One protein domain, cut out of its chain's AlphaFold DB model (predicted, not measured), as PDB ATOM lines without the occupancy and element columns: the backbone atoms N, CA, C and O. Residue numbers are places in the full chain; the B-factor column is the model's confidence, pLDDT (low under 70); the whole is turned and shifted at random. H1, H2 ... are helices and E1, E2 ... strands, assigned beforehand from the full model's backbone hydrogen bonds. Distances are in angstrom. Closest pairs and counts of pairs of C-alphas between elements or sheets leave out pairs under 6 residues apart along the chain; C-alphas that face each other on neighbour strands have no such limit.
ATOM      1  N   ILE A  17      68.239  38.248  30.070       97.69
ATOM      2  CA  ILE A  17      69.643  38.080  30.431       97.69
ATOM      3  C   ILE A  17      69.703  37.980  31.951       97.69
ATOM      4  O   ILE A  17      69.311  38.918  32.642       97.69
ATOM      5  N   ILE A  18      70.178  36.848  32.464       97.31
ATOM      6  CA  ILE A  18      70.302  36.597  33.907       97.31
ATOM      7  C   ILE A  18      71.652  35.973  34.226       97.31
ATOM      8  O   ILE A  18      72.270  35.335  33.377       97.31
ATOM      9  N   TRP A  19      72.097  36.108  35.469       98.19
ATOM     10  CA  TRP A  19      73.305  35.455  35.957       98.19
ATOM     11  C   TRP A  19      72.964  34.288  36.870       98.19
ATOM     12  O   TRP A  19      72.096  34.399  37.735       98.19
ATOM     13  N   LYS A  20      73.667  33.169  36.689       97.81
ATOM     14  CA  LYS A  20      73.582  32.000  37.569       97.81
ATOM     15  C   LYS A  20      74.968  31.416  37.812       97.81
ATOM     16  O   LYS A  20      75.902  31.626  37.038       97.81
ATOM     17  N   THR A  21      75.080  30.640  38.881       97.75
ATOM     18  CA  THR A  21      76.273  29.851  39.186       97.75
ATOM     19  C   THR A  21      76.008  28.372  38.975       97.75
ATOM     20  O   THR A  21      74.951  27.878  39.367       97.75
ATOM     21  N   PHE A  22      76.992  27.662  38.432       97.69
ATOM     22  CA  PHE A  22      76.924  26.217  38.220       97.69
ATOM     23  C   PHE A  22      78.112  25.514  38.879       97.69
ATOM     24  O   PHE A  22      79.214  26.074  38.872       97.69
ATOM     25  N   PRO A  23      77.920  24.291  39.415       97.00
ATOM     26  CA  PRO A  23      78.960  23.526  40.096       97.00
ATOM     27  C   PRO A  23      79.890  22.862  39.078       97.00
ATOM     28  O   PRO A  23      79.980  21.647  38.986       97.00
ATOM     29  N   HIS A  24      80.504  23.660  38.217       96.62
ATOM     30  CA  HIS A  24      81.419  23.223  37.177       96.62
ATOM     31  C   HIS A  24      82.666  24.084  37.242       96.62
ATOM     32  O   HIS A  24      82.630  25.234  37.685       96.62
ATOM     33  N   ARG A  25      83.769  23.529  36.756       96.12
ATOM     34  CA  ARG A  25      85.054  24.207  36.762       96.12
ATOM     35  C   ARG A  25      85.298  24.957  35.459       96.12
ATOM     36  O   ARG A  25      85.248  24.352  34.391       96.12
ATOM     37  N   LEU A  26      85.654  26.231  35.569       97.75
ATOM     38  CA  LEU A  26      86.274  27.003  34.496       97.75
ATOM     39  C   LEU A  26      87.763  26.641  34.391       97.75
ATOM     40  O   LEU A  26      88.462  26.540  35.399       97.75
ATOM     41  N   PHE A  27      88.260  26.464  33.171       97.62
ATOM     42  CA  PHE A  27      89.691  26.329  32.903       97.62
ATOM     43  C   PHE A  27      90.049  26.914  31.537       97.62
ATOM     44  O   PHE A  27      89.169  27.184  30.720       97.62
ATOM     45  N   PHE A  28      91.346  27.092  31.283       97.50
ATOM     46  CA  PHE A  28      91.839  27.639  30.022       97.50
ATOM     47  C   PHE A  28      92.796  26.680  29.323       97.50
ATOM     48  O   PHE A  28      93.722  26.132  29.927       97.50
ATOM     49  N   GLY A  29      92.577  26.490  28.027       94.75
ATOM     50  CA  GLY A  29      93.366  25.574  27.215       94.75
ATOM     51  C   GLY A  29      93.496  26.038  25.774       94.75
ATOM     52  O   GLY A  29      92.904  27.044  25.383       94.75
ATOM     53  N   GLN A  30      94.243  25.263  24.988       91.88
ATOM     54  CA  GLN A  30      94.677  25.603  23.628       91.88
ATOM     55  C   GLN A  30      95.745  26.703  23.603       91.88
ATOM     56  O   GLN A  30      95.979  27.420  24.573       91.88
ATOM     57  N   GLU A  31      96.460  26.809  22.485       89.62
ATOM     58  CA  GLU A  31      97.610  27.714  22.395       89.62
ATOM     59  C   GLU A  31      97.275  29.104  21.871       89.62
ATOM     60  O   GLU A  31      97.916  30.085  22.248       89.62
ATOM     61  N   SER A  32      96.316  29.181  20.955       90.69
ATOM     62  CA  SER A  32      95.896  30.426  20.332       90.69
ATOM     63  C   SER A  32      94.539  30.247  19.683       90.69
ATOM     64  O   SER A  32      94.256  29.169  19.177       90.69
ATOM     65  N   SER A  33      93.729  31.299  19.616       89.06
ATOM     66  CA  SER A  33      92.472  31.300  18.867       89.06
ATOM     67  C   SER A  33      92.462  32.378  17.790       89.06
ATOM     68  O   SER A  33      93.167  33.385  17.869       89.06
ATOM     69  N   ARG A  34      91.606  32.215  16.779       86.00
ATOM     70  CA  ARG A  34      91.419  33.241  15.739       86.00
ATOM     71  C   ARG A  34      90.855  34.550  16.307       86.00
ATOM     72  O   ARG A  34      91.195  35.624  15.818       86.00
ATOM     73  N   ALA A  35      90.002  34.463  17.329       87.00
ATOM     74  CA  ALA A  35      89.327  35.612  17.925       87.00
ATOM     75  C   ALA A  35      90.217  36.397  18.904       87.00
ATOM     76  O   ALA A  35      90.104  37.623  18.970       87.00
ATOM     77  N   TRP A  36      91.117  35.728  19.632       90.56
ATOM     78  CA  TRP A  36      91.899  36.350  20.711       90.56
ATOM     79  C   TRP A  36      93.417  36.320  20.496       90.56
ATOM     80  O   TRP A  36      94.141  37.072  21.144       90.56
ATOM     81  N   GLY A  37      93.900  35.564  19.508       91.19
ATOM     82  CA  GLY A  37      95.327  35.395  19.246       91.19
ATOM     83  C   GLY A  37      95.982  34.396  20.203       91.19
ATOM     84  O   GLY A  37      95.292  33.499  20.686       91.19
ATOM     85  N   PRO A  38      97.302  34.514  20.447       94.62
ATOM     86  CA  PRO A  38      98.032  33.661  21.385       94.62
ATOM     87  C   PRO A  38      97.454  33.735  22.801       94.62
ATOM     88  O   PRO A  38      97.172  34.831  23.274       94.62
ATOM     89  N   GLY A  39      97.323  32.591  23.470       95.00
ATOM     90  CA  GLY A  39      96.678  32.451  24.778       95.00
ATOM     91  C   GLY A  39      95.550  31.420  24.746       95.00
ATOM     92  O   GLY A  39      94.971  31.150  23.691       95.00
ATOM     93  N   GLY A  40      95.259  30.837  25.908       95.62
ATOM     94  CA  GLY A  40      94.180  29.867  26.047       95.62
ATOM     95  C   GLY A  40      92.796  30.505  25.990       95.62
ATOM     96  O   GLY A  40      92.614  31.693  26.269       95.62
ATOM     97  N   VAL A  41      91.809  29.697  25.623       95.81
ATOM     98  CA  VAL A  41      90.387  30.059  25.633       95.81
ATOM     99  C   VAL A  41      89.648  29.310  26.738       95.81
ATOM    100  O   VAL A  41      90.134  28.286  27.220       95.81
ATOM    101  N   ALA A  42      88.520  29.866  27.180       97.19
ATOM    102  CA  ALA A  42      87.764  29.351  28.313       97.19
ATOM    103  C   ALA A  42      87.005  28.073  27.950       97.19
ATOM    104  O   ALA A  42      86.277  28.039  26.966       97.19
ATOM    105  N   PHE A  43      87.098  27.064  28.805       97.44
ATOM    106  CA  PHE A  43      86.303  25.847  28.742       97.44
ATOM    107  C   PHE A  43      85.604  25.615  30.076       97.44
ATOM    108  O   PHE A  43      86.128  25.942  31.144       97.44
ATOM    109  N   LEU A  44      84.432  24.991  30.010       97.44
ATOM    110  CA  LEU A  44      83.746  24.455  31.176       97.44
ATOM    111  C   LEU A  44      84.043  22.960  31.283       97.44
ATOM    112  O   LEU A  44      83.871  22.223  30.311       97.44
ATOM    113  N   HIS A  45      84.464  22.484  32.448       96.56
ATOM    114  CA  HIS A  45      84.638  21.054  32.664       96.56
ATOM    115  C   HIS A  45      83.283  20.331  32.511       96.56
ATOM    116  O   HIS A  45      82.319  20.731  33.171       96.56
ATOM    117  N   PRO A  46      83.169  19.267  31.685       95.69
ATOM    118  CA  PRO A  46      81.867  18.675  31.379       95.69
ATOM    119  C   PRO A  46      81.159  18.020  32.563       95.69
ATOM    120  O   PRO A  46      79.934  17.971  32.603       95.69
ATOM    121  N   LYS A  47      81.928  17.512  33.531       94.31
ATOM    122  CA  LYS A  47      81.384  16.993  34.791       94.31
ATOM    123  C   LYS A  47      81.308  18.092  35.832       94.31
ATOM    124  O   LYS A  47      82.249  18.883  35.947       94.31
ATOM    125  N   SER A  48      80.230  18.062  36.602       94.19
ATOM    126  CA  SER A  48      80.074  18.890  37.783       94.19
ATOM    127  C   SER A  48      80.984  18.432  38.928       94.19
ATOM    128  O   SER A  48      81.389  17.271  39.001       94.19
ATOM    129  N   SER A  49      81.308  19.362  39.819       93.38
ATOM    130  CA  SER A  49      82.005  19.145  41.084       93.38
ATOM    131  C   SER A  49      81.456  20.122  42.122       93.38
ATOM    132  O   SER A  49      81.306  21.307  41.833       93.38
ATOM    133  N   VAL A  50      81.160  19.630  43.325       90.81
ATOM    134  CA  VAL A  50      80.594  20.437  44.422       90.81
ATOM    135  C   VAL A  50      81.568  21.487  44.960       90.81
ATOM    136  O   VAL A  50      81.130  22.501  45.493       90.81
ATOM    137  N   ASP A  51      82.869  21.266  44.769       91.94
ATOM    138  CA  ASP A  51      83.940  22.167  45.210       91.94
ATOM    139  C   ASP A  51      84.292  23.231  44.159       91.94
ATOM    140  O   ASP A  51      85.204  24.035  44.343       91.94
ATOM    141  N   GLU A  52      83.600  23.215  43.019       94.88
ATOM    142  CA  GLU A  52      83.849  24.112  41.898       94.88
ATOM    143  C   GLU A  52      82.638  25.009  41.669       94.88
ATOM    144  O   GLU A  52      81.492  24.634  41.917       94.88
ATOM    145  N   LYS A  53      82.888  26.214  41.163       95.69
ATOM    146  CA  LYS A  53      81.835  27.180  40.864       95.69
ATOM    147  C   LYS A  53      82.207  27.999  39.639       95.69
ATOM    148  O   LYS A  53      83.282  28.596  39.583       95.69
ATOM    149  N   THR A  54      81.288  28.078  38.683       98.00
ATOM    150  CA  THR A  54      81.411  28.961  37.522       98.00
ATOM    151  C   THR A  54      80.228  29.906  37.433       98.00
ATOM    152  O   THR A  54      79.079  29.477  37.518       98.00
ATOM    153  N   TYR A  55      80.523  31.191  37.252       98.38
ATOM    154  CA  TYR A  55      79.538  32.235  36.997       98.38
ATOM    155  C   TYR A  55      79.234  32.282  35.503       98.38
ATOM    156  O   TYR A  55      80.147  32.354  34.680       98.38
ATOM    157  N   MET A  56      77.956  32.238  35.147       98.12
ATOM    158  CA  MET A  56      77.516  32.228  33.758       98.12
ATOM    159  C   MET A  56      76.433  33.278  33.543       98.12
ATOM    160  O   MET A  56      75.450  33.335  34.282       98.12
ATOM    161  N   CYS A  57      76.614  34.074  32.491       98.12
ATOM    162  CA  CYS A  57      75.578  34.939  31.950       98.12
ATOM    163  C   CYS A  57      74.730  34.118  30.974       98.12
ATOM    164  O   CYS A  57      75.242  33.601  29.979       98.12
ATOM    165  N   LEU A  58      73.451  33.956  31.291       98.19
ATOM    166  CA  LEU A  58      72.492  33.199  30.504       98.19
ATOM    167  C   LEU A  58      71.711  34.142  29.600       98.19
ATOM    168  O   LEU A  58      71.184  35.154  30.054       98.19
ATOM    169  N   TYR A  59      71.597  33.760  28.333       98.06
ATOM    170  CA  TYR A  59      70.850  34.494  27.323       98.06
ATOM    171  C   TYR A  59      69.662  33.651  26.877       98.06
ATOM    172  O   TYR A  59      69.836  32.568  26.317       98.06
ATOM    173  N   ARG A  60      68.444  34.153  27.087       98.00
ATOM    174  CA  ARG A  60      67.239  33.490  26.589       98.00
ATOM    175  C   ARG A  60      67.058  33.796  25.106       98.00
ATOM    176  O   ARG A  60      66.516  34.838  24.734       98.00
ATOM    177  N   ILE A  61      67.510  32.871  24.273       97.56
ATOM    178  CA  ILE A  61      67.515  32.974  22.809       97.56
ATOM    179  C   ILE A  61      66.702  31.848  22.166       97.56
ATOM    180  O   ILE A  61      66.300  30.892  22.833       97.56
ATOM    181  N   THR A  62      66.420  31.965  20.870       96.62
ATOM    182  CA  THR A  62      65.753  30.895  20.115       96.62
ATOM    183  C   THR A  62      66.713  29.734  19.823       96.62
ATOM    184  O   THR A  62      67.936  29.883  19.853       96.62
ATOM    185  N   LEU A  63      66.165  28.559  19.494       95.19
ATOM    186  CA  LEU A  63      66.971  27.403  19.081       95.19
ATOM    187  C   LEU A  63      67.766  27.680  17.790       95.19
ATOM    188  O   LEU A  63      68.865  27.157  17.604       95.19
ATOM    189  N   GLU A  64      67.228  28.527  16.911       94.31
ATOM    190  CA  GLU A  64      67.912  29.001  15.706       94.31
ATOM    191  C   GLU A  64      69.145  29.840  16.062       94.31
ATOM    192  O   GLU A  64      70.251  29.521  15.620       94.31
ATOM    193  N   GLN A  65      68.982  30.833  16.944       95.50
ATOM    194  CA  GLN A  65      70.084  31.657  17.446       95.50
ATOM    195  C   GLN A  65      71.146  30.809  18.161       95.50
ATOM    196  O   GLN A  65      72.342  31.031  17.986       95.50
ATOM    197  N   PHE A  66      70.738  29.788  18.922       95.69
ATOM    198  CA  PHE A  66      71.682  28.854  19.542       95.69
ATOM    199  C   PHE A  66      72.509  28.081  18.502       95.69
ATOM    200  O   PHE A  66      73.721  27.938  18.660       95.69
ATOM    201  N   ASN A  67      71.892  27.630  17.403       93.50
ATOM    202  CA  ASN A  67      72.621  27.000  16.298       93.50
ATOM    203  C   ASN A  67      73.589  27.975  15.610       93.50
ATOM    204  O   ASN A  67      74.676  27.562  15.203       93.50
ATOM    205  N   ASP A  68      73.232  29.258  15.492       92.00
ATOM    206  CA  ASP A  68      74.148  30.288  14.993       92.00
ATOM    207  C   ASP A  68      75.378  30.449  15.890       92.00
ATOM    208  O   ASP A  68      76.494  30.528  15.373       92.00
ATOM    209  N   VAL A  69      75.196  30.462  17.214       92.81
ATOM    210  CA  VAL A  69      76.309  30.514  18.177       92.81
ATOM    211  C   VAL A  69      77.168  29.253  18.069       92.81
ATOM    212  O   VAL A  69      78.381  29.358  17.906       92.81
ATOM    213  N   LEU A  70      76.555  28.063  18.049       91.69
ATOM    214  CA  LEU A  70      77.269  26.790  17.873       91.69
ATOM    215  C   LEU A  70      78.151  26.782  16.624       91.69
ATOM    216  O   LEU A  70      79.290  26.306  16.671       91.69
ATOM    217  N   ARG A  71      77.631  27.304  15.506       88.44
ATOM    218  CA  ARG A  71      78.391  27.441  14.261       88.44
ATOM    219  C   ARG A  71      79.569  28.386  14.438       88.44
ATOM    220  O   ARG A  71      80.685  27.993  14.113       88.44
ATOM    221  N   GLN A  72      79.336  29.587  14.967       87.38
ATOM    222  CA  GLN A  72      80.373  30.609  15.151       87.38
ATOM    223  C   GLN A  72      81.534  30.122  16.029       87.38
ATOM    224  O   GLN A  72      82.691  30.394  15.706       87.38
ATOM    225  N   GLU A  73      81.236  29.367  17.088       88.12
ATOM    226  CA  GLU A  73      82.243  28.856  18.026       88.12
ATOM    227  C   GLU A  73      83.048  27.667  17.475       88.12
ATOM    228  O   GLU A  73      84.200  27.463  17.860       88.12
ATOM    229  N   ASN A  74      82.483  26.875  16.554       86.81
ATOM    230  CA  ASN A  74      83.109  25.625  16.112       86.81
ATOM    231  C   ASN A  74      83.631  25.626  14.676       86.81
ATOM    232  O   ASN A  74      84.537  24.857  14.351       86.81
ATOM    233  N   VAL A  75      83.052  26.422  13.779       73.94
ATOM    234  CA  VAL A  75      83.274  26.266  12.340       73.94
ATOM    235  C   VAL A  75      83.288  27.618  11.632       73.94
ATOM    236  O   VAL A  75      82.467  28.487  11.885       73.94
ATOM    237  N   SER A  76      84.205  27.798  10.675       58.38
ATOM    238  CA  SER A  76      84.240  29.009   9.841       58.38
ATOM    239  C   SER A  76      83.610  28.866   8.451       58.38
ATOM    240  O   SER A  76      83.606  29.855   7.728       58.38
ATOM    241  N   PRO A 129      84.615  17.810  24.797       95.00
ATOM    242  CA  PRO A 129      84.206  16.497  25.293       95.00
ATOM    243  C   PRO A 129      85.131  15.984  26.410       95.00
ATOM    244  O   PRO A 129      86.259  16.442  26.590       95.00
ATOM    245  N   LEU A 130      84.695  14.948  27.134       93.88
ATOM    246  CA  LEU A 130      85.514  14.313  28.181       93.88
ATOM    247  C   LEU A 130      86.834  13.720  27.659       93.88
ATOM    248  O   LEU A 130      87.816  13.692  28.393       93.88
ATOM    249  N   SER A 131      86.894  13.288  26.398       93.50
ATOM    250  CA  SER A 131      88.144  12.826  25.776       93.50
ATOM    251  C   SER A 131      89.215  13.919  25.701       93.50
ATOM    252  O   SER A 131      90.412  13.632  25.790       93.50
ATOM    253  N   ASP A 132      88.798  15.177  25.562       94.44
ATOM    254  CA  ASP A 132      89.715  16.313  25.513       94.44
ATOM    255  C   ASP A 132      90.218  16.653  26.910       94.44
ATOM    256  O   ASP A 132      91.390  16.978  27.062       94.44
ATOM    257  N   ILE A 133      89.385  16.483  27.943       95.12
ATOM    258  CA  ILE A 133      89.820  16.579  29.342       95.12
ATOM    259  C   ILE A 133      90.970  15.607  29.620       95.12
ATOM    260  O   ILE A 133      91.997  16.020  30.153       95.12
ATOM    261  N   GLU A 134      90.858  14.346  29.200       94.62
ATOM    262  CA  GLU A 134      91.947  13.367  29.348       94.62
ATOM    263  C   GLU A 134      93.192  13.753  28.526       94.62
ATOM    264  O   GLU A 134      94.336  13.532  28.936       94.62
ATOM    265  N   SER A 135      92.995  14.422  27.387       94.44
ATOM    266  CA  SER A 135      94.098  14.978  26.599       94.44
ATOM    267  C   SER A 135      94.774  16.169  27.298       94.44
ATOM    268  O   SER A 135      95.995  16.285  27.228       94.44
ATOM    269  N   PHE A 136      94.031  17.018  28.016       94.31
ATOM    270  CA  PHE A 136      94.604  18.077  28.855       94.31
ATOM    271  C   PHE A 136      95.353  17.498  30.060       94.31
ATOM    272  O   PHE A 136      96.471  17.924  30.342       94.31
ATOM    273  N   LYS A 137      94.783  16.490  30.735       92.31
ATOM    274  CA  LYS A 137      95.431  15.795  31.864       92.31
ATOM    275  C   LYS A 137      96.754  15.146  31.466       92.31
ATOM    276  O   LYS A 137      97.731  15.237  32.199       92.31
ATOM    277  N   SER A 138      96.799  14.508  30.296       92.62
ATOM    278  CA  SER A 138      98.020  13.870  29.778       92.62
ATOM    279  C   SER A 138      99.030  14.852  29.173       92.62
ATOM    280  O   SER A 138     100.114  14.434  28.773       92.62
ATOM    281  N   GLY A 139      98.694  16.144  29.073       90.50
ATOM    282  CA  GLY A 139      99.538  17.160  28.438       90.50
ATOM    283  C   GLY A 139      99.568  17.094  26.908       90.50
ATOM    284  O   GLY A 139     100.320  17.835  26.281       90.50
ATOM    285  N   LYS A 140      98.746  16.238  26.286       92.44
ATOM    286  CA  LYS A 140      98.565  16.203  24.826       92.44
ATOM    287  C   LYS A 140      97.923  17.495  24.317       92.44
ATOM    288  O   LYS A 140      98.265  17.964  23.234       92.44
ATOM    289  N   LEU A 141      96.981  18.047  25.081       92.25
ATOM    290  CA  LEU A 141      96.476  19.402  24.898       92.25
ATOM    291  C   LEU A 141      97.049  20.306  25.990       92.25
ATOM    292  O   LEU A 141      97.100  19.934  27.161       92.25
ATOM    293  N   SER A 142      97.455  21.512  25.605       91.25
ATOM    294  CA  SER A 142      98.093  22.459  26.518       91.25
ATOM    295  C   SER A 142      97.062  23.219  27.349       91.25
ATOM    296  O   SER A 142      96.182  23.881  26.790       91.25
ATOM    297  N   LEU A 143      97.219  23.199  28.673       94.69
ATOM    298  CA  LEU A 143      96.630  24.211  29.551       94.69
ATOM    299  C   LEU A 143      97.421  25.509  29.396       94.69
ATOM    300  O   LEU A 143      98.653  25.504  29.440       94.69
ATOM    301  N   ARG A 144      96.723  26.622  29.172       94.69
ATOM    302  CA  ARG A 144      97.368  27.911  28.915       94.69
ATOM    303  C   ARG A 144      96.497  29.043  29.417       94.69
ATOM    304  O   ARG A 144      95.314  29.082  29.110       94.69
ATOM    305  N   ALA A 145      97.101  29.991  30.125       96.38
ATOM    306  CA  ALA A 145      96.412  31.202  30.544       96.38
ATOM    307  C   ALA A 145      95.894  32.003  29.326       96.38
ATOM    308  O   ALA A 145      96.525  31.984  28.257       96.38
ATOM    309  N   PRO A 146      94.766  32.718  29.465       97.44
ATOM    310  CA  PRO A 146      94.265  33.615  28.433       97.44
ATOM    311  C   PRO A 146      95.215  34.798  28.213       97.44
ATOM    312  O   PRO A 146      95.986  35.180  29.095       97.44
ATOM    313  N   CYS A 147      95.150  35.422  27.034       96.38
ATOM    314  CA  CYS A 147      95.827  36.702  26.828       96.38
ATOM    315  C   CYS A 147      95.200  37.805  27.687       96.38
ATOM    316  O   CYS A 147      94.041  37.710  28.101       96.38
ATOM    317  N   LYS A 148      95.956  38.887  27.908       96.38
ATOM    318  CA  LYS A 148      95.532  40.013  28.748       96.38
ATOM    319  C   LYS A 148      94.195  40.600  28.290       96.38
ATOM    320  O   LYS A 148      93.334  40.876  29.118       96.38
ATOM    321  N   GLU A 149      94.001  40.759  26.983       96.12
ATOM    322  CA  GLU A 149      92.784  41.348  26.421       96.12
ATOM    323  C   GLU A 149      91.560  40.449  26.638       96.12
ATOM    324  O   GLU A 149      90.461  40.943  26.906       96.12
ATOM    325  N   TYR A 150      91.739  39.129  26.529       97.12
ATOM    326  CA  TYR A 150      90.658  38.180  26.765       97.12
ATOM    327  C   TYR A 150      90.331  38.071  28.257       97.12
ATOM    328  O   TYR A 150      89.166  38.198  28.627       97.12
ATOM    329  N   ALA A 151      91.348  37.961  29.116       98.00
ATOM    330  CA  ALA A 151      91.183  37.963  30.569       98.00
ATOM    331  C   ALA A 151      90.436  39.214  31.055       98.00
ATOM    332  O   ALA A 151      89.462  39.105  31.791       98.00
ATOM    333  N   HIS A 152      90.830  40.396  30.570       97.88
ATOM    334  CA  HIS A 152      90.160  41.656  30.893       97.88
ATOM    335  C   HIS A 152      88.692  41.676  30.441       97.88
ATOM    336  O   HIS A 152      87.837  42.217  31.135       97.88
ATOM    337  N   THR A 153      88.371  41.052  29.302       97.81
ATOM    338  CA  THR A 153      86.979  40.926  28.838       97.81
ATOM    339  C   THR A 153      86.145  40.066  29.791       97.81
ATOM    340  O   THR A 153      85.007  40.419  30.089       97.81
ATOM    341  N   LEU A 154      86.710  38.964  30.297       98.25
ATOM    342  CA  LEU A 154      86.041  38.093  31.267       98.25
ATOM    343  C   LEU A 154      85.845  38.792  32.618       98.25
ATOM    344  O   LEU A 154      84.739  38.764  33.151       98.25
ATOM    345  N   VAL A 155      86.883  39.467  33.124       98.69
ATOM    346  CA  VAL A 155      86.814  40.269  34.359       98.69
ATOM    347  C   VAL A 155      85.721  41.324  34.245       98.69
ATOM    348  O   VAL A 155      84.832  41.372  35.089       98.69
ATOM    349  N   LYS A 156      85.722  42.102  33.157       98.44
ATOM    350  CA  LYS A 156      84.691  43.110  32.914       98.44
ATOM    351  C   LYS A 156      83.285  42.504  32.923       98.44
ATOM    352  O   LYS A 156      82.401  43.059  33.556       98.44
ATOM    353  N   GLY A 157      83.082  41.359  32.268       98.12
ATOM    354  CA  GLY A 157      81.782  40.681  32.266       98.12
ATOM    355  C   GLY A 157      81.303  40.291  33.669       98.12
ATOM    356  O   GLY A 157      80.136  40.493  33.986       98.12
ATOM    357  N   LEU A 158      82.197  39.772  34.515       98.62
ATOM    358  CA  LEU A 158      81.882  39.392  35.898       98.62
ATOM    359  C   LEU A 158      81.527  40.609  36.769       98.62
ATOM    360  O   LEU A 158      80.571  40.541  37.544       98.62
ATOM    361  N   VAL A 159      82.264  41.711  36.610       98.56
ATOM    362  CA  VAL A 159      82.050  42.962  37.355       98.56
ATOM    363  C   VAL A 159      80.772  43.664  36.902       98.56
ATOM    364  O   VAL A 159      79.908  43.954  37.726       98.56
ATOM    365  N   ASP A 160      80.602  43.877  35.594       97.81
ATOM    366  CA  ASP A 160      79.407  44.514  35.022       97.81
ATOM    367  C   ASP A 160      78.142  43.686  35.316       97.81
ATOM    368  O   ASP A 160      77.047  44.226  35.465       97.81
ATOM    369  N   GLY A 161      78.294  42.363  35.427       97.12
ATOM    370  CA  GLY A 161      77.242  41.441  35.845       97.12
ATOM    371  C   GLY A 161      76.930  41.455  37.342       97.12
ATOM    372  O   GLY A 161      76.036  40.723  37.766       97.12
ATOM    373  N   GLY A 162      77.661  42.225  38.152       97.50
ATOM    374  CA  GLY A 162      77.498  42.294  39.606       97.50
ATOM    375  C   GLY A 162      77.824  40.987  40.330       97.50
ATOM    376  O   GLY A 162      77.300  40.749  41.415       97.50
ATOM    377  N   GLN A 163      78.629  40.111  39.721       98.00
ATOM    378  CA  GLN A 163      78.926  38.789  40.278       98.00
ATOM    379  C   GLN A 163      80.076  38.814  41.279       98.00
ATOM    380  O   GLN A 163      80.064  38.037  42.229       98.00
ATOM    381  N   LEU A 164      81.071  39.667  41.032       98.25
ATOM    382  CA  LEU A 164      82.321  39.765  41.780       98.25
ATOM    383  C   LEU A 164      82.823  41.216  41.757       98.25
ATOM    384  O   LEU A 164      82.547  41.943  40.797       98.25
ATOM    385  N   SER A 165      83.599  41.620  42.767       98.56
ATOM    386  CA  SER A 165      84.428  42.831  42.667       98.56
ATOM    387  C   SER A 165      85.496  42.668  41.576       98.56
ATOM    388  O   SER A 165      85.764  41.559  41.107       98.56
ATOM    389  N   GLU A 166      86.137  43.763  41.159       98.56
ATOM    390  CA  GLU A 166      87.226  43.686  40.178       98.56
ATOM    391  C   GLU A 166      88.388  42.820  40.691       98.56
ATOM    392  O   GLU A 166      88.888  41.958  39.966       98.56
ATOM    393  N   GLU A 167      88.765  42.976  41.961       98.56
ATOM    394  CA  GLU A 167      89.815  42.188  42.609       98.56
ATOM    395  C   GLU A 167      89.450  40.701  42.674       98.56
ATOM    396  O   GLU A 167      90.272  39.844  42.336       98.56
ATOM    397  N   GLU A 168      88.212  40.384  43.064       98.56
ATOM    398  CA  GLU A 168      87.720  39.006  43.129       98.56
ATOM    399  C   GLU A 168      87.649  38.365  41.736       98.56
ATOM    400  O   GLU A 168      88.021  37.203  41.567       98.56
ATOM    401  N   ALA A 169      87.218  39.115  40.719       98.62
ATOM    402  CA  ALA A 169      87.152  38.644  39.341       98.62
ATOM    403  C   ALA A 169      88.549  38.374  38.761       98.62
ATOM    404  O   ALA A 169      88.753  37.355  38.097       98.62
ATOM    405  N   ILE A 170      89.528  39.242  39.034       98.56
ATOM    406  CA  ILE A 170      90.926  39.018  38.641       98.56
ATOM    407  C   ILE A 170      91.464  37.746  39.304       98.56
ATOM    408  O   ILE A 170      92.017  36.892  38.605       98.56
ATOM    409  N   ALA A 171      91.273  37.595  40.617       98.38
ATOM    410  CA  ALA A 171      91.725  36.419  41.357       98.38
ATOM    411  C   ALA A 171      91.076  35.129  40.829       98.38
ATOM    412  O   ALA A 171      91.768  34.140  40.593       98.38
ATOM    413  N   TYR A 172      89.771  35.162  40.550       98.25
ATOM    414  CA  TYR A 172      89.021  34.038  39.991       98.25
ATOM    415  C   TYR A 172      89.567  33.582  38.627       98.25
ATOM    416  O   TYR A 172      89.807  32.392  38.408       98.25
ATOM    417  N   ILE A 173      89.820  34.519  37.703       98.38
ATOM    418  CA  ILE A 173      90.379  34.194  36.381       98.38
ATOM    419  C   ILE A 173      91.828  33.698  36.492       98.38
ATOM    420  O   ILE A 173      92.221  32.785  35.757       98.38
ATOM    421  N   GLN A 174      92.623  34.258  37.407       97.56
ATOM    422  CA  GLN A 174      93.987  33.794  37.672       97.56
ATOM    423  C   GLN A 174      93.999  32.359  38.206       97.56
ATOM    424  O   GLN A 174      94.713  31.524  37.652       97.56
ATOM    425  N   GLU A 175      93.165  32.048  39.200       96.50
ATOM    426  CA  GLU A 175      93.046  30.697  39.755       96.50
ATOM    427  C   GLU A 175      92.668  29.686  38.665       96.50
ATOM    428  O   GLU A 175      93.349  28.672  38.487       96.50
ATOM    429  N   ALA A 176      91.639  29.990  37.868       96.31
ATOM    430  CA  ALA A 176      91.199  29.133  36.767       96.31
ATOM    431  C   ALA A 176      92.281  28.920  35.688       96.31
ATOM    432  O   ALA A 176      92.265  27.909  34.982       96.31
ATOM    433  N   SER A 177      93.236  29.848  35.564       94.50
ATOM    434  CA  SER A 177      94.347  29.772  34.606       94.50
ATOM    435  C   SER A 177      95.521  28.919  35.090       94.50
ATOM    436  O   SER A 177      96.288  28.428  34.262       94.50
ATOM    437  N   THR A 178      95.692  28.756  36.404       92.25
ATOM    438  CA  THR A 178      96.855  28.071  36.997       92.25
ATOM    439  C   THR A 178      96.515  26.745  37.659       92.25
ATOM    440  O   THR A 178      97.397  25.902  37.825       92.25
ATOM    441  N   LYS A 179      95.257  26.538  38.060       90.19
ATOM    442  CA  LYS A 179      94.823  25.301  38.710       90.19
ATOM    443  C   LYS A 179      95.022  24.125  37.735       90.19
ATOM    444  O   LYS A 179      94.527  24.186  36.608       90.19
TER     445      LYS A 179
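This is residues 17 to 76 and 129 to 179 of the 183 residues of an uncharacterized protein of Rhizophora mucronata (UniProt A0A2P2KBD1). Two short two-stranded ribbons, E1 with E4 and E2 with E3, meet at a corner near Leu 26 and Thr 54, and a steeply tilted helix pair, H3 and H4, packs on one side, H4 mainly on E2. H1 sticks out on the far side of the strands from H4, with residues 62 to 72 standing free, and H2 sits by itself near the end of E2 at Gly 29. The 111 printed residues include four named strands and then four named helices, in the order E1 E2 E3 E4 H1 H2 H3 H4; both sheets, E1 - E4 and E2 - E3, are antiparallel, and the class is mixed, helices and strands. The whole is compact, with a radius of gyration of the C-alphas of 14.4 A, and spans 37 by 36 by 30 A.

E1, residues 17 to 22, begins at C-alpha 17 at (69.643, 38.080, 30.431) and is 16.0 A long. Its neighbour E4, residues 54 to 59, is 15.7 A long. E2, residues 26 to 29, and E3, residues 41 to 44, are each 10.3 A long. H1 holds residues 63 to 74 over 16.5 A, from C-alpha 63 at (66.971, 27.403, 19.081). H2 holds residues 130 to 137 over 10.7 A, and H3 residues 148 to 160 over 17.9 A. H4, residues 166 to 178, is 18.6 A long and ends at C-alpha 178 at (96.855, 28.071, 36.997).

E1 and E4 are antiparallel neighbours at 151 degrees, with N 20 and O 56 3.0 A apart and N 58 and O 18 2.8 A apart, within hydrogen-bond range. E2 and E3 form an antiparallel hairpin at 138 degrees, with N 43 and O 27 within range at 2.8 A. The closest C-alphas of E2 and E4 are those of Leu 26 and Thr 54, 6.1 A apart. E3 and E4 are only just apart, 8.1 A at their closest. E2 and H4 have 5 pairs of C-alphas within 8 A, the closest those of Phe 27 and Ala 176 at 5.0 A. H3 and H4 touch, the closest C-alphas being those of Val 155 and Ala 169 at 5.3 A, at a steep tilt of 47 degrees, opposite ways. E3 and H3 are near each other, with 5 pairs of C-alphas within 10 A. The closest C-alphas of E4 and H3 are those of Tyr 55 and Leu 158, 7.6 A apart. H1 and H2 touch no helix; the closest C-alphas of E2 and H2 are those of Gly 29 and Phe 136, 7.8 A apart. In H1, H2, H3 and H4 every O i to N i+4 pair is within hydrogen-bond range.

The two C-alphas farthest apart, those of Thr 62 and Ser 138, are 37.7 A apart. Residues 77 to 128 are not printed, and C-alphas 76 and 129 are 19.9 A apart across the cut. The link E2 to E3, 11 residues, is long; in it residues 32 to 33 pair with residues 37 to 38, antiparallel. Mean pLDDT of the printed part is 94.8, and residue 76 is under 70.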